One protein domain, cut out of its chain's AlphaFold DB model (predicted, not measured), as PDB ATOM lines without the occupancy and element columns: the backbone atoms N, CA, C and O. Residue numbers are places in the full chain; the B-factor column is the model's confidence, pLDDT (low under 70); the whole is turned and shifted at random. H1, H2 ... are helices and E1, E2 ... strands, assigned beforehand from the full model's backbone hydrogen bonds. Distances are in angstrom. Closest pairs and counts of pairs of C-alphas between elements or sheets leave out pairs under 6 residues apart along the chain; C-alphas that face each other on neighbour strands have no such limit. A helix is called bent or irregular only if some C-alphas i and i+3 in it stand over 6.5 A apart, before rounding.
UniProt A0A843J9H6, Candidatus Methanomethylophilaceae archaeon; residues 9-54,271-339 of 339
ATOM      1  N   ARG A   9      35.073  56.169 -25.746       98.06
ATOM      2  CA  ARG A   9      35.913  56.970 -26.660       98.06
ATOM      3  C   ARG A   9      37.361  57.105 -26.187       98.06
ATOM      4  O   ARG A   9      38.261  57.057 -27.015       98.06
ATOM      5  N   LEU A  10      37.580  57.288 -24.884       98.31
ATOM      6  CA  LEU A  10      38.922  57.387 -24.300       98.31
ATOM      7  C   LEU A  10      39.719  56.093 -24.486       98.31
ATOM      8  O   LEU A  10      40.916  56.133 -24.738       98.31
ATOM      9  N   THR A  11      39.047  54.956 -24.321       98.06
ATOM     10  CA  THR A  11      39.694  53.642 -24.246       98.06
ATOM     11  C   THR A  11      39.691  52.874 -25.568       98.06
ATOM     12  O   THR A  11      40.331  51.828 -25.687       98.06
ATOM     13  N   GLU A  12      39.000  53.387 -26.586       97.75
ATOM     14  CA  GLU A  12      39.016  52.846 -27.940       97.75
ATOM     15  C   GLU A  12      40.443  52.881 -28.517       97.75
ATOM     16  O   GLU A  12      41.120  53.905 -28.510       97.75
ATOM     17  N   GLY A  13      40.916  51.731 -29.002       97.81
ATOM     18  CA  GLY A  13      42.282  51.531 -29.490       97.81
ATOM     19  C   GLY A  13      43.285  51.007 -28.453       97.81
ATOM     20  O   GLY A  13      44.356  50.555 -28.855       97.81
ATOM     21  N   LEU A  14      42.958  51.003 -27.155       98.06
ATOM     22  CA  LEU A  14      43.799  50.370 -26.128       98.06
ATOM     23  C   LEU A  14      43.646  48.839 -26.166       98.06
ATOM     24  O   LEU A  14      42.536  48.367 -26.389       98.06
ATOM     25  N   PRO A  15      44.694  48.033 -25.908       98.06
ATOM     26  CA  PRO A  15      44.641  46.563 -25.960       98.06
ATOM     27  C   PRO A  15      43.917  45.954 -24.741       98.06
ATOM     28  O   PRO A  15      44.491  45.220 -23.935       98.06
ATOM     29  N   ILE A  16      42.639  46.297 -24.582       98.56
ATOM     30  CA  ILE A  16      41.793  45.928 -23.449       98.56
ATOM     31  C   ILE A  16      40.417  45.444 -23.918       98.56
ATOM     32  O   ILE A  16      39.958  45.763 -25.020       98.56
ATOM     33  N   ASP A  17      39.724  44.758 -23.015       98.62
ATOM     34  CA  ASP A  17      38.282  44.551 -23.066       98.62
ATOM     35  C   ASP A  17      37.600  45.468 -22.040       98.62
ATOM     36  O   ASP A  17      38.031  45.561 -20.886       98.62
ATOM     37  N   LEU A  18      36.498  46.109 -22.437       98.56
ATOM     38  CA  LEU A  18      35.661  46.928 -21.559       98.56
ATOM     39  C   LEU A  18      34.219  46.446 -21.647       98.56
ATOM     40  O   LEU A  18      33.576  46.559 -22.695       98.56
ATOM     41  N   CYS A  19      33.693  45.962 -20.525       98.44
ATOM     42  CA  CYS A  19      32.288  45.609 -20.388       98.44
ATOM     43  C   CYS A  19      31.644  46.433 -19.267       98.44
ATOM     44  O   CYS A  19      32.250  46.669 -18.226       98.44
ATOM     45  N   ALA A  20      30.433  46.929 -19.486       98.44
ATOM     46  CA  ALA A  20      29.744  47.820 -18.562       98.44
ATOM     47  C   ALA A  20      28.234  47.593 -18.596       98.44
ATOM     48  O   ALA A  20      27.686  47.073 -19.570       98.44
ATOM     49  N   ILE A  21      27.545  48.022 -17.541       98.12
ATOM     50  CA  ILE A  21      26.090  48.157 -17.603       98.12
ATOM     51  C   ILE A  21      25.731  49.330 -18.537       98.12
ATOM     52  O   ILE A  21      26.475  50.313 -18.583       98.12
ATOM     53  N   PRO A  22      24.598  49.280 -19.259       98.12
ATOM     54  CA  PRO A  22      24.213  50.342 -20.176       98.12
ATOM     55  C   PRO A  22      24.141  51.726 -19.528       98.12
ATOM     56  O   PRO A  22      23.636  51.906 -18.413       98.12
ATOM     57  N   GLU A  23      24.575  52.751 -20.264       98.62
ATOM     58  CA  GLU A  23      24.315  54.129 -19.858       98.62
ATOM     59  C   GLU A  23      22.798  54.354 -19.715       98.62
ATOM     60  O   GLU A  23      21.984  53.814 -20.476       98.62
ATOM     61  N   GLY A  24      22.413  55.124 -18.700       98.56
ATOM     62  CA  GLY A  24      21.024  55.329 -18.300       98.56
ATOM     63  C   GLY A  24      20.479  54.273 -17.333       98.56
ATOM     64  O   GLY A  24      19.373  54.436 -16.823       98.56
ATOM     65  N   THR A  25      21.223  53.211 -16.999       98.56
ATOM     66  CA  THR A  25      20.773  52.252 -15.977       98.56
ATOM     67  C   THR A  25      20.634  52.931 -14.609       98.56
ATOM     68  O   THR A  25      21.576  53.554 -14.099       98.56
ATOM     69  N   LEU A  26      19.449  52.808 -14.002       97.94
ATOM     70  CA  LEU A  26      19.217  53.124 -12.592       97.94
ATOM     71  C   LEU A  26      19.798  52.003 -11.732       97.94
ATOM     72  O   LEU A  26      19.508  50.833 -11.967       97.94
ATOM     73  N   PHE A  27      20.605  52.361 -10.737       96.50
ATOM     74  CA  PHE A  27      21.289  51.392  -9.890       96.50
ATOM     75  C   PHE A  27      21.277  51.824  -8.425       96.50
ATOM     76  O   PHE A  27      21.184  53.010  -8.099       96.50
ATOM     77  N   LYS A  28      21.419  50.841  -7.536       94.50
ATOM     78  CA  LYS A  28      21.808  51.052  -6.140       94.50
ATOM     79  C   LYS A  28      23.259  50.616  -5.982       94.50
ATOM     80  O   LYS A  28      23.716  49.704  -6.659       94.50
ATOM     81  N   ALA A  29      23.981  51.241  -5.056       92.75
ATOM     82  CA  ALA A  29      25.395  50.931  -4.836       92.75
ATOM     83  C   ALA A  29      25.641  49.489  -4.348       92.75
ATOM     84  O   ALA A  29      26.760  48.983  -4.460       92.75
ATOM     85  N   ARG A  30      24.621  48.844  -3.768       94.69
ATOM     86  CA  ARG A  30      24.701  47.489  -3.223       94.69
ATOM     87  C   ARG A  30      23.508  46.638  -3.637       94.69
ATOM     88  O   ARG A  30      22.397  47.153  -3.759       94.69
ATOM     89  N   THR A  31      23.768  45.345  -3.779       94.56
ATOM     90  CA  THR A  31      22.754  44.296  -3.897       94.56
ATOM     91  C   THR A  31      22.045  44.081  -2.551       94.56
ATOM     92  O   THR A  31      22.549  44.543  -1.516       94.56
ATOM     93  N   PRO A  32      20.906  43.363  -2.509       92.00
ATOM     94  CA  PRO A  32      20.254  42.972  -1.253       92.00
ATOM     95  C   PRO A  32      21.187  42.222  -0.289       92.00
ATOM     96  O   PRO A  32      21.113  42.413   0.922       92.00
ATOM     97  N   ASN A  33      22.143  41.460  -0.827       90.31
ATOM     98  CA  ASN A  33      23.157  40.728  -0.064       90.31
ATOM     99  C   ASN A  33      24.382  41.587   0.300       90.31
ATOM    100  O   ASN A  33      25.442  41.078   0.653       90.31
ATOM    101  N   SER A  34      24.250  42.916   0.219       92.38
ATOM    102  CA  SER A  34      25.276  43.898   0.581       92.38
ATOM    103  C   SER A  34      26.569  43.838  -0.242       92.38
ATOM    104  O   SER A  34      27.559  44.471   0.138       92.38
ATOM    105  N   VAL A  35      26.578  43.170  -1.397       94.81
ATOM    106  CA  VAL A  35      27.716  43.191  -2.329       94.81
ATOM    107  C   VAL A  35      27.658  44.468  -3.166       94.81
ATOM    108  O   VAL A  35      26.575  44.945  -3.493       94.81
ATOM    109  N   ARG A  36      28.805  45.079  -3.485       94.88
ATOM    110  CA  ARG A  36      28.831  46.255  -4.374       94.88
ATOM    111  C   ARG A  36      28.554  45.835  -5.817       94.88
ATOM    112  O   ARG A  36      29.156  44.877  -6.293       94.88
ATOM    113  N   VAL A  37      27.686  46.581  -6.495       95.81
ATOM    114  CA  VAL A  37      27.361  46.361  -7.910       95.81
ATOM    115  C   VAL A  37      28.481  46.952  -8.783       95.81
ATOM    116  O   VAL A  37      28.739  48.153  -8.659       95.81
ATOM    117  N   PRO A  38      29.160  46.165  -9.639       96.12
ATOM    118  CA  PRO A  38      30.094  46.709 -10.618       96.12
ATOM    119  C   PRO A  38      29.311  47.426 -11.724       96.12
ATOM    120  O   PRO A  38      28.339  46.894 -12.255       96.12
ATOM    121  N   LEU A  39      29.726  48.646 -12.066       98.00
ATOM    122  CA  LEU A  39      29.154  49.380 -13.202       98.00
ATOM    123  C   LEU A  39      29.924  49.097 -14.494       98.00
ATOM    124  O   LEU A  39      29.360  49.185 -15.580       98.00
ATOM    125  N   MET A  40      31.210  48.775 -14.359       98.31
ATOM    126  CA  MET A  40      32.165  48.591 -15.441       98.31
ATOM    127  C   MET A  40      33.273  47.641 -14.983       98.31
ATOM    128  O   MET A  40      33.734  47.730 -13.845       98.31
ATOM    129  N   ASN A  41      33.690  46.759 -15.881       98.06
ATOM    130  CA  ASN A  41      34.823  45.859 -15.766       98.06
ATOM    131  C   ASN A  41      35.776  46.138 -16.939       98.06
ATOM    132  O   ASN A  41      35.357  46.114 -18.098       98.06
ATOM    133  N   ILE A  42      37.050  46.379 -16.629       98.50
ATOM    134  CA  ILE A  42      38.122  46.566 -17.610       98.50
ATOM    135  C   ILE A  42      39.127  45.427 -17.439       98.50
ATOM    136  O   ILE A  42      39.553  45.144 -16.317       98.50
ATOM    137  N   HIS A  43      39.482  44.762 -18.535       98.25
ATOM    138  CA  HIS A  43      40.412  43.636 -18.553       98.25
ATOM    139  C   HIS A  43      41.537  43.888 -19.561       98.25
ATOM    140  O   HIS A  43      41.276  44.208 -20.713       98.25
ATOM    141  N   GLY A  44      42.785  43.728 -19.128       97.94
ATOM    142  CA  GLY A  44      43.982  43.938 -19.943       97.94
ATOM    143  C   GLY A  44      45.224  44.071 -19.065       97.94
ATOM    144  O   GLY A  44      45.140  43.926 -17.838       97.94
ATOM    145  N   ALA A  45      46.382  44.359 -19.662       98.12
ATOM    146  CA  ALA A  45      47.577  44.634 -18.872       98.12
ATOM    147  C   ALA A  45      47.437  45.994 -18.174       98.12
ATOM    148  O   ALA A  45      47.092  46.998 -18.789       98.12
ATOM    149  N   TYR A  46      47.724  46.040 -16.870       98.12
ATOM    150  CA  TYR A  46      47.538  47.254 -16.062       98.12
ATOM    151  C   TYR A  46      48.301  48.467 -16.617       98.12
ATOM    152  O   TYR A  46      47.831  49.595 -16.512       98.12
ATOM    153  N   THR A  47      49.463  48.241 -17.231       97.94
ATOM    154  CA  THR A  47      50.282  49.299 -17.840       97.94
ATOM    155  C   THR A  47      49.615  49.989 -19.025       97.94
ATOM    156  O   THR A  47      50.005  51.109 -19.336       97.94
ATOM    157  N   ASP A  48      48.622  49.358 -19.650       97.88
ATOM    158  CA  ASP A  48      48.017  49.853 -20.887       97.88
ATOM    159  C   ASP A  48      46.856  50.823 -20.633       97.88
ATOM    160  O   ASP A  48      46.526  51.606 -21.514       97.88
ATOM    161  N   PHE A  49      46.244  50.789 -19.441       98.00
ATOM    162  CA  PHE A  49      45.082  51.630 -19.101       98.00
ATOM    163  C   PHE A  49      45.106  52.197 -17.672       98.00
ATOM    164  O   PHE A  49      44.278  53.033 -17.317       98.00
ATOM    165  N   GLY A  50      46.029  51.760 -16.809       98.00
ATOM    166  CA  GLY A  50      46.066  52.180 -15.405       98.00
ATOM    167  C   GLY A  50      46.279  53.686 -15.219       98.00
ATOM    168  O   GLY A  50      45.813  54.253 -14.233       98.00
ATOM    169  N   ILE A  51      46.931  54.352 -16.180       97.88
ATOM    170  CA  ILE A  51      47.111  55.812 -16.186       97.88
ATOM    171  C   ILE A  51      45.791  56.572 -16.414       97.88
ATOM    172  O   ILE A  51      45.646  57.702 -15.945       97.88
ATOM    173  N   ASP A  52      44.809  55.935 -17.056       98.31
ATOM    174  CA  ASP A  52      43.532  56.548 -17.425       98.31
ATOM    175  C   ASP A  52      42.499  56.522 -16.292       98.31
ATOM    176  O   ASP A  52      41.446  57.146 -16.411       98.31
ATOM    177  N   GLU A  53      42.796  55.872 -15.156       98.69
ATOM    178  CA  GLU A  53      41.884  55.746 -14.007       98.69
ATOM    179  C   GLU A  53      41.259  57.086 -13.597       98.69
ATOM    180  O   GLU A  53      40.050  57.187 -13.380       98.69
ATOM    181  N   THR A  54      42.082  58.136 -13.533       98.69
ATOM    182  CA  THR A  54      41.635  59.474 -13.120       98.69
ATOM    183  C   THR A  54      40.607  60.043 -14.099       98.69
ATOM    184  O   THR A  54      39.593  60.603 -13.676       98.69
ATOM    185  N   GLY A 271      37.484  38.949  -7.276       96.44
ATOM    186  CA  GLY A 271      36.884  38.233  -8.405       96.44
ATOM    187  C   GLY A 271      36.114  39.139  -9.365       96.44
ATOM    188  O   GLY A 271      35.431  40.075  -8.921       96.44
ATOM    189  N   ARG A 272      36.175  38.853 -10.670       95.44
ATOM    190  CA  ARG A 272      35.250  39.443 -11.649       95.44
ATOM    191  C   ARG A 272      33.800  39.149 -11.253       95.44
ATOM    192  O   ARG A 272      33.480  38.063 -10.777       95.44
ATOM    193  N   LYS A 273      32.922  40.139 -11.427       95.50
ATOM    194  CA  LYS A 273      31.488  40.032 -11.126       95.50
ATOM    195  C   LYS A 273      30.671  40.491 -12.319       95.50
ATOM    196  O   LYS A 273      30.990  41.516 -12.916       95.50
ATOM    197  N   TYR A 274      29.588  39.778 -12.579       96.38
ATOM    198  CA  TYR A 274      28.586  40.090 -13.586       96.38
ATOM    199  C   TYR A 274      27.365  40.682 -12.893       96.38
ATOM    200  O   TYR A 274      26.872  40.119 -11.915       96.38
ATOM    201  N   ALA A 275      26.905  41.837 -13.369       96.69
ATOM    202  CA  ALA A 275      25.713  42.488 -12.843       96.69
ATOM    203  C   ALA A 275      24.453  41.871 -13.460       96.69
ATOM    204  O   ALA A 275      24.330  41.778 -14.683       96.69
ATOM    205  N   TYR A 276      23.508  41.517 -12.597       97.25
ATOM    206  CA  TYR A 276      22.192  41.010 -12.954       97.25
ATOM    207  C   TYR A 276      21.114  42.004 -12.553       97.25
ATOM    208  O   TYR A 276      21.269  42.761 -11.587       97.25
ATOM    209  N   ARG A 277      19.990  41.975 -13.263       96.81
ATOM    210  CA  ARG A 277      18.854  42.848 -13.000       96.81
ATOM    211  C   ARG A 277      17.533  42.117 -13.118       96.81
ATOM    212  O   ARG A 277      17.299  41.372 -14.060       96.81
ATOM    213  N   CYS A 278      16.650  42.379 -12.167       96.44
ATOM    214  CA  CYS A 278      15.276  41.923 -12.235       96.44
ATOM    215  C   CYS A 278      14.509  42.767 -13.266       96.44
ATOM    216  O   CYS A 278      14.524  43.997 -13.133       96.44
ATOM    217  N   PRO A 279      13.824  42.157 -14.248       95.06
ATOM    218  CA  PRO A 279      13.050  42.903 -15.240       95.06
ATOM    219  C   PRO A 279      11.860  43.658 -14.625       95.06
ATOM    220  O   PRO A 279      11.484  44.707 -15.145       95.06
ATOM    221  N   ASP A 280      11.331  43.192 -13.485       93.38
ATOM    222  CA  ASP A 280      10.076  43.698 -12.911       93.38
ATOM    223  C   ASP A 280      10.281  44.744 -11.815       93.38
ATOM    224  O   ASP A 280       9.711  45.830 -11.870       93.38
ATOM    225  N   CYS A 281      11.104  44.453 -10.805       93.94
ATOM    226  CA  CYS A 281      11.331  45.390  -9.699       93.94
ATOM    227  C   CYS A 281      12.630  46.194  -9.841       93.94
ATOM    228  O   CYS A 281      12.971  46.992  -8.966       93.94
ATOM    229  N   LEU A 282      13.388  45.954 -10.919       95.75
ATOM    230  CA  LEU A 282      14.659  46.611 -11.234       95.75
ATOM    231  C   LEU A 282      15.759  46.454 -10.172       95.75
ATOM    232  O   LEU A 282      16.806  47.095 -10.291       95.75
ATOM    233  N   SER A 283      15.552  45.589  -9.169       95.31
ATOM    234  CA  SER A 283      16.584  45.189  -8.215       95.31
ATOM    235  C   SER A 283      17.789  44.617  -8.956       95.31
ATOM    236  O   SER A 283      17.640  43.998 -10.011       95.31
ATOM    237  N   MET A 284      18.978  44.823  -8.399       96.56
ATOM    238  CA  MET A 284      20.227  44.325  -8.962       96.56
ATOM    239  C   MET A 284      20.870  43.319  -8.021       96.56
ATOM    240  O   MET A 284      20.843  43.495  -6.799       96.56
ATOM    241  N   ASP A 285      21.490  42.306  -8.611       96.50
ATOM    242  CA  ASP A 285      22.353  41.362  -7.913       96.50
ATOM    243  C   ASP A 285      23.641  41.143  -8.714       96.50
ATOM    244  O   ASP A 285      23.825  41.731  -9.784       96.50
ATOM    245  N   VAL A 286      24.562  40.350  -8.178       96.31
ATOM    246  CA  VAL A 286      25.828  40.030  -8.838       96.31
ATOM    247  C   VAL A 286      26.157  38.548  -8.720       96.31
ATOM    248  O   VAL A 286      25.902  37.935  -7.687       96.31
ATOM    249  N   SER A 287      26.804  37.999  -9.746       95.19
ATOM    250  CA  SER A 287      27.400  36.660  -9.704       95.19
ATOM    251  C   SER A 287      28.853  36.668 -10.201       95.19
ATOM    252  O   SER A 287      29.287  37.596 -10.879       95.19
ATOM    253  N   LEU A 288      29.622  35.638  -9.834       93.44
ATOM    254  CA  LEU A 288      30.945  35.325 -10.385       93.44
ATOM    255  C   LEU A 288      30.876  34.657 -11.769       93.44
ATOM    256  O   LEU A 288      31.902  34.513 -12.429       93.44
ATOM    257  N   SER A 289      29.687  34.251 -12.212       92.56
ATOM    258  CA  SER A 289      29.438  33.593 -13.493       92.56
ATOM    259  C   SER A 289      28.326  34.332 -14.249       92.56
ATOM    260  O   SER A 289      27.362  34.774 -13.626       92.56
ATOM    261  N   PRO A 290      28.440  34.488 -15.580       91.38
ATOM    262  CA  PRO A 290      27.416  35.139 -16.399       91.38
ATOM    263  C   PRO A 290      26.234  34.213 -16.735       91.38
ATOM    264  O   PRO A 290      25.273  34.657 -17.356       91.38
ATOM    265  N   ASN A 291      26.312  32.931 -16.356       93.31
ATOM    266  CA  ASN A 291      25.311  31.905 -16.664       93.31
ATOM    267  C   ASN A 291      24.539  31.440 -15.424       93.31
ATOM    268  O   ASN A 291      23.799  30.460 -15.493       93.31
ATOM    269  N   ASP A 292      24.740  32.101 -14.285       94.00
ATOM    270  CA  ASP A 292      24.040  31.740 -13.062       94.00
ATOM    271  C   ASP A 292      22.568  32.129 -13.152       94.00
ATOM    272  O   ASP A 292      22.220  33.211 -13.635       94.00
ATOM    273  N   ASP A 293      21.715  31.242 -12.646       93.75
ATOM    274  CA  ASP A 293      20.294  31.504 -12.498       93.75
ATOM    275  C   ASP A 293      20.031  32.197 -11.155       93.75
ATOM    276  O   ASP A 293      20.061  31.574 -10.088       93.75
ATOM    277  N   ILE A 294      19.809  33.511 -11.201       95.12
ATOM    278  CA  ILE A 294      19.565  34.327 -10.012       95.12
ATOM    279  C   ILE A 294      18.078  34.648  -9.916       95.12
ATOM    280  O   ILE A 294      17.503  35.302 -10.786       95.12
ATOM    281  N   LYS A 295      17.457  34.252  -8.803       95.44
ATOM    282  CA  LYS A 295      16.062  34.578  -8.502       95.44
ATOM    283  C   LYS A 295      15.969  35.826  -7.628       95.44
ATOM    284  O   LYS A 295      16.508  35.871  -6.524       95.44
ATOM    285  N   CYS A 296      15.237  36.828  -8.100       95.12
ATOM    286  CA  CYS A 296      14.954  38.040  -7.344       95.12
ATOM    287  C   CYS A 296      13.978  37.764  -6.189       95.12
ATOM    288  O   CYS A 296      13.141  36.863  -6.249       95.12
ATOM    289  N   THR A 297      13.995  38.620  -5.166       90.50
ATOM    290  CA  THR A 297      13.056  38.572  -4.029       90.50
ATOM    291  C   THR A 297      11.583  38.726  -4.422       90.50
ATOM    292  O   THR A 297      10.720  38.252  -3.693       90.50
ATOM    293  N   CYS A 298      11.280  39.340  -5.571       93.00
ATOM    294  CA  CYS A 298       9.920  39.422  -6.115       93.00
ATOM    295  C   CYS A 298       9.479  38.145  -6.854       93.00
ATOM    296  O   CYS A 298       8.353  38.077  -7.328       93.00
ATOM    297  N   GLY A 299      10.352  37.137  -6.958       93.50
ATOM    298  CA  GLY A 299      10.060  35.843  -7.573       93.50
ATOM    299  C   GLY A 299      10.543  35.679  -9.016       93.50
ATOM    300  O   GLY A 299      10.555  34.549  -9.497       93.50
ATOM    301  N   CYS A 300      10.976  36.753  -9.680       95.19
ATOM    302  CA  CYS A 300      11.384  36.731 -11.087       95.19
ATOM    303  C   CYS A 300      12.837  36.284 -11.267       95.19
ATOM    304  O   CYS A 300      13.680  36.529 -10.402       95.19
ATOM    305  N   HIS A 301      13.135  35.676 -12.412       96.62
ATOM    306  CA  HIS A 301      14.508  35.410 -12.830       96.62
ATOM    307  C   HIS A 301      15.177  36.722 -13.254       96.62
ATOM    308  O   HIS A 301      14.562  37.557 -13.918       96.62
ATOM    309  N   MET A 302      16.409  36.934 -12.804       97.00
ATOM    310  CA  MET A 302      17.193  38.120 -13.133       97.00
ATOM    311  C   MET A 302      18.019  37.868 -14.389       97.00
ATOM    312  O   MET A 302      18.516  36.767 -14.608       97.00
ATOM    313  N   GLU A 303      18.214  38.911 -15.183       96.44
ATOM    314  CA  GLU A 303      18.958  38.849 -16.437       96.44
ATOM    315  C   GLU A 303      20.334  39.505 -16.271       96.44
ATOM    316  O   GLU A 303      20.424  40.552 -15.619       96.44
ATOM    317  N   PRO A 304      21.411  38.948 -16.850       96.25
ATOM    318  CA  PRO A 304      22.682  39.652 -16.932       96.25
ATOM    319  C   PRO A 304      22.509  40.901 -17.803       96.25
ATOM    320  O   PRO A 304      21.925  40.845 -18.883       96.25
ATOM    321  N   ILE A 305      23.018  42.040 -17.336       96.50
ATOM    322  CA  ILE A 305      22.855  43.327 -18.038       96.50
ATOM    323  C   ILE A 305      24.170  43.936 -18.518       96.50
ATOM    324  O   ILE A 305      24.155  44.998 -19.133       96.50
ATOM    325  N   GLU A 306      25.304  43.309 -18.216       95.31
ATOM    326  CA  GLU A 306      26.600  43.741 -18.732       95.31
ATOM    327  C   GLU A 306      26.646  43.586 -20.261       95.31
ATOM    328  O   GLU A 306      26.220  42.574 -20.815       95.31
ATOM    329  N   GLN A 307      27.189  44.593 -20.941       96.62
ATOM    330  CA  GLN A 307      27.463  44.584 -22.375       96.62
ATOM    331  C   GLN A 307      28.939  44.905 -22.593       96.62
ATOM    332  O   GLN A 307      29.488  45.765 -21.906       96.62
ATOM    333  N   CYS A 308      29.587  44.232 -23.542       97.25
ATOM    334  CA  CYS A 308      30.976  44.520 -23.886       97.25
ATOM    335  C   CYS A 308      31.037  45.564 -25.000       97.25
ATOM    336  O   CYS A 308      30.608  45.309 -26.122       97.25
ATOM    337  N   TYR A 309      31.555  46.740 -24.657       98.38
ATOM    338  CA  TYR A 309      31.649  47.908 -25.531       98.38
ATOM    339  C   TYR A 309      32.954  47.917 -26.320       98.38
ATOM    340  O   TYR A 309      32.961  48.340 -27.473       98.38
ATOM    341  N   ILE A 310      34.036  47.414 -25.720       98.56
ATOM    342  CA  ILE A 310      35.348  47.271 -26.353       98.56
ATOM    343  C   ILE A 310      35.801  45.826 -26.200       98.56
ATOM    344  O   ILE A 310      35.676  45.249 -25.119       98.56
ATOM    345  N   LYS A 311      36.321  45.260 -27.289       98.50
ATOM    346  CA  LYS A 311      36.989  43.962 -27.300       98.50
ATOM    347  C   LYS A 311      38.288  44.071 -28.083       98.50
ATOM    348  O   LYS A 311      38.237  44.452 -29.254       98.50
ATOM    349  N   ASP A 312      39.412  43.752 -27.450       97.69
ATOM    350  CA  ASP A 312      40.761  43.912 -28.017       97.69
ATOM    351  C   ASP A 312      40.950  45.302 -28.664       97.69
ATOM    352  O   ASP A 312      41.279  45.445 -29.845       97.69
ATOM    353  N   GLY A 313      40.571  46.346 -27.920       97.44
ATOM    354  CA  GLY A 313      40.634  47.745 -28.357       97.44
ATOM    355  C   GLY A 313      39.643  48.175 -29.430       97.44
ATOM    356  O   GLY A 313      39.598  49.351 -29.781       97.44
ATOM    357  N   LYS A 314      38.808  47.269 -29.942       98.31
ATOM    358  CA  LYS A 314      37.826  47.586 -30.983       98.31
ATOM    359  C   LYS A 314      36.449  47.788 -30.382       98.31
ATOM    360  O   LYS A 314      35.948  46.918 -29.665       98.31
ATOM    361  N   ARG A 315      35.798  48.890 -30.746       98.12
ATOM    362  CA  ARG A 315      34.395  49.141 -30.419       98.12
ATOM    363  C   ARG A 315      33.496  48.049 -31.002       98.12
ATOM    364  O   ARG A 315      33.606  47.695 -32.174       98.12
ATOM    365  N   GLN A 316      32.607  47.519 -30.169       98.19
ATOM    366  CA  GLN A 316      31.697  46.422 -30.518       98.19
ATOM    367  C   GLN A 316      30.265  46.893 -30.795       98.19
ATOM    368  O   GLN A 316      29.485  46.172 -31.411       98.19
ATOM    369  N   MET A 317      29.905  48.090 -30.329       94.44
ATOM    370  CA  MET A 317      28.546  48.622 -30.397       94.44
ATOM    371  C   MET A 317      28.562  50.074 -30.883       94.44
ATOM    372  O   MET A 317      29.472  50.821 -30.513       94.44
ATOM    373  N   PRO A 318      27.576  50.501 -31.691       95.31
ATOM    374  CA  PRO A 318      27.451  51.901 -32.070       95.31
ATOM    375  C   PRO A 318      27.138  52.767 -30.846       95.31
ATOM    376  O   PRO A 318      26.546  52.303 -29.868       95.31
ATOM    377  N   GLU A 319      27.519  54.039 -30.920       95.00
ATOM    378  CA  GLU A 319      27.113  55.033 -29.930       95.00
ATOM    379  C   GLU A 319      25.583  55.166 -29.907       95.00
ATOM    380  O   GLU A 319      24.929  55.233 -30.950       95.00
ATOM    381  N   ARG A 320      25.017  55.217 -28.698       96.25
ATOM    382  CA  ARG A 320      23.597  55.507 -28.478       96.25
ATOM    383  C   ARG A 320      23.401  57.010 -28.362       96.25
ATOM    384  O   ARG A 320      24.133  57.683 -27.635       96.25
ATOM    385  N   SER A 321      22.363  57.529 -29.004       97.69
ATOM    386  CA  SER A 321      21.993  58.936 -28.881       97.69
ATOM    387  C   SER A 321      21.566  59.283 -27.450       97.69
ATOM    388  O   SER A 321      21.057  58.448 -26.693       97.69
ATOM    389  N   ALA A 322      21.714  60.556 -27.075       98.25
ATOM    390  CA  ALA A 322      21.263  61.039 -25.770       98.25
ATOM    391  C   ALA A 322      19.757  60.798 -25.548       98.25
ATOM    392  O   ALA A 322      19.347  60.504 -24.426       98.25
ATOM    393  N   THR A 323      18.943  60.876 -26.608       98.31
ATOM    394  CA  THR A 323      17.499  60.601 -26.559       98.31
ATOM    395  C   THR A 323      17.211  59.131 -26.266       98.31
ATOM    396  O   THR A 323      16.447  58.850 -25.350       98.31
ATOM    397  N   GLU A 324      17.883  58.181 -26.923       98.38
ATOM    398  CA  GLU A 324      17.706  56.748 -26.630       98.38
ATOM    399  C   GLU A 324      18.106  56.387 -25.193       98.38
ATOM    400  O   GLU A 324      17.511  55.506 -24.561       98.38
ATOM    401  N   ILE A 325      19.139  57.043 -24.659       98.75
ATOM    402  CA  ILE A 325      19.569  56.851 -23.269       98.75
ATOM    403  C   ILE A 325      18.542  57.464 -22.309       98.75
ATOM    404  O   ILE A 325      18.155  56.816 -21.333       98.75
ATOM    405  N   ARG A 326      18.059  58.678 -22.597       98.69
ATOM    406  CA  ARG A 326      17.003  59.345 -21.824       98.69
ATOM    407  C   ARG A 326      15.724  58.519 -21.800       98.69
ATOM    408  O   ARG A 326      15.162  58.316 -20.731       98.69
ATOM    409  N   ASP A 327      15.278  57.990 -22.932       98.69
ATOM    410  CA  ASP A 327      14.058  57.181 -23.008       98.69
ATOM    411  C   ASP A 327      14.178  55.908 -22.168       98.69
ATOM    412  O   ASP A 327      13.244  55.533 -21.448       98.69
ATOM    413  N   TYR A 328      15.365  55.293 -22.162       98.56
ATOM    414  CA  TYR A 328      15.667  54.184 -21.266       98.56
ATOM    415  C   TYR A 328      15.583  54.594 -19.787       98.56
ATOM    416  O   TYR A 328      14.980  53.867 -18.992       98.56
ATOM    417  N   VAL A 329      16.130  55.753 -19.400       98.75
ATOM    418  CA  VAL A 329      15.989  56.307 -18.038       98.75
ATOM    419  C   VAL A 329      14.516  56.527 -17.694       98.75
ATOM    420  O   VAL A 329      14.046  56.035 -16.669       98.75
ATOM    421  N   MET A 330      13.760  57.202 -18.563       98.56
ATOM    422  CA  MET A 330      12.353  57.540 -18.336       98.56
ATOM    423  C   MET A 330      11.473  56.297 -18.171       98.56
ATOM    424  O   MET A 330      10.605  56.287 -17.297       98.56
ATOM    425  N   LYS A 331      11.714  55.236 -18.952       98.06
ATOM    426  CA  LYS A 331      11.023  53.946 -18.795       98.06
ATOM    427  C   LYS A 331      11.244  53.365 -17.395       98.06
ATOM    428  O   LYS A 331      10.282  52.997 -16.727       98.06
ATOM    429  N   GLN A 332      12.494  53.334 -16.935       98.12
ATOM    430  CA  GLN A 332      12.835  52.804 -15.613       98.12
ATOM    431  C   GLN A 332      12.276  53.671 -14.475       98.12
ATOM    432  O   GLN A 332      11.813  53.133 -13.474       98.12
ATOM    433  N   LEU A 333      12.299  55.005 -14.606       97.62
ATOM    434  CA  LEU A 333      11.761  55.902 -13.575       97.62
ATOM    435  C   LEU A 333      10.245  55.733 -13.411       97.62
ATOM    436  O   LEU A 333       9.760  55.739 -12.281       97.62
ATOM    437  N   LYS A 334       9.501  55.573 -14.516       96.38
ATOM    438  CA  LYS A 334       8.054  55.305 -14.472       96.38
ATOM    439  C   LYS A 334       7.764  53.985 -13.770       96.38
ATOM    440  O   LYS A 334       6.992  53.976 -12.823       96.38
ATOM    441  N   GLN A 335       8.490  52.931 -14.141       94.81
ATOM    442  CA  GLN A 335       8.379  51.621 -13.504       94.81
ATOM    443  C   GLN A 335       8.619  51.692 -11.988       94.81
ATOM    444  O   GLN A 335       7.822  51.170 -11.226       94.81
ATOM    445  N   ILE A 336       9.660  52.396 -11.522       92.50
ATOM    446  CA  ILE A 336       9.906  52.558 -10.073       92.50
ATOM    447  C   ILE A 336       8.819  53.391  -9.385       92.50
ATOM    448  O   ILE A 336       8.568  53.191  -8.206       92.50
ATOM    449  N   SER A 337       8.189  54.328 -10.094       88.50
ATOM    450  CA  SER A 337       7.135  55.175  -9.520       88.50
ATOM    451  C   SER A 337       5.793  54.444  -9.366       88.50
ATOM    452  O   SER A 337       4.912  54.954  -8.682       88.50
ATOM    453  N   GLU A 338       5.634  53.292 -10.023       84.94
ATOM    454  CA  GLU A 338       4.436  52.440  -9.991       84.94
ATOM    455  C   GLU A 338       4.552  51.262  -9.000       84.94
ATOM    456  O   GLU A 338       3.534  50.649  -8.679       84.94
ATOM    457  N   LEU A 339       5.770  50.949  -8.531       80.69
ATOM    458  CA  LEU A 339       6.086  49.878  -7.568       80.69
ATOM    459  C   LEU A 339       5.874  50.309  -6.111       80.69
ATOM    460  O   LEU A 339       5.406  49.457  -5.324       80.69
TER     461      LEU A 339
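Overview. This is residues 9 to 54 and 271 to 339 of the 339 residues of a protein of Candidatus Methanomethylophilaceae archaeon (UniProt A0A843J9H6). Look for two small antiparallel sheets placed one after the other along the longest axis, one of E2, E1 and E5 and the other the hairpin of E3 and E4, with long loops between and around them. The long helix H2 lies off to one side of both sheets, and the short helix H1 only grazes the three-stranded sheet, at the end away from E3 and E4. The printed part has 115 residues, with five named strands and two named helices in the order E1, E2, H1, E3, E4, E5, H2; the larger sheet runs E2, E1, E5. The class is mixed, helices and strands, with 49 residues, under half, in named elements. The whole is compact, with a radius of gyration of the C-alphas of 15.4 A and spans of 44 by 34 by 25 A.

Along the chain. Find C-alpha 16 at (41.793, 45.928, -23.449); from there E1 runs through residues 16 to 20 for 13.1 A. E2, residues 40 to 44, covers 13.5 A, and H1 follows as residues 46 to 54, covering 13.9 A. After the cut, go to C-alpha 274 at (28.586, 40.090, -13.586), where E3 begins, residues 274 to 277. E4 is residues 284 to 287 and E5 residues 307 to 311. H2, residues 322 to 338, runs 24.6 A to C-alpha 338 at (4.436, 52.440, -9.991).

Arrangement. Begin with E1, the inner strand. E1 and E2 form a hairpin, antiparallel at 168 degrees; look at N 19 and O 41, 2.9 A apart and within hydrogen-bond range. On the other side of E1, E5 is antiparallel at 167 degrees, with N 20 and O 307 at 2.8 A. H1 only grazes this sheet, with residues 46 to 50; the closest C-alphas of E1 and H1 are those of Ile 16 and Asp 48, 7.8 A apart. H1 is irregular: C-alphas 48 and 51 are 7.6 A apart. E3 and E4 form a hairpin, antiparallel at 148 degrees, with N 276 and O 285 at 2.8 A. Residues 276 to 277 of E3 also pair, antiparallel, with residues 303 to 304. H2 is apart from E1, E2, E3 and E4. Each O i to N i+4 pair of H2 is within hydrogen-bond range; H1 has 1 of 5, and 1 of 6 O i to N i+3 pairs.

Size, cuts and confidence. The C-alphas farthest apart, those of Thr 47 and Glu 338, are 46.6 A apart. Residues 55 to 270 are not printed, and C-alphas 54 and 271 stand 22.3 A apart across the cut. The links from E1 to E2 and from E4 to E5 are long, 19 residues each. The mean pLDDT of the printed part is 96.2, and no printed residue is under 70.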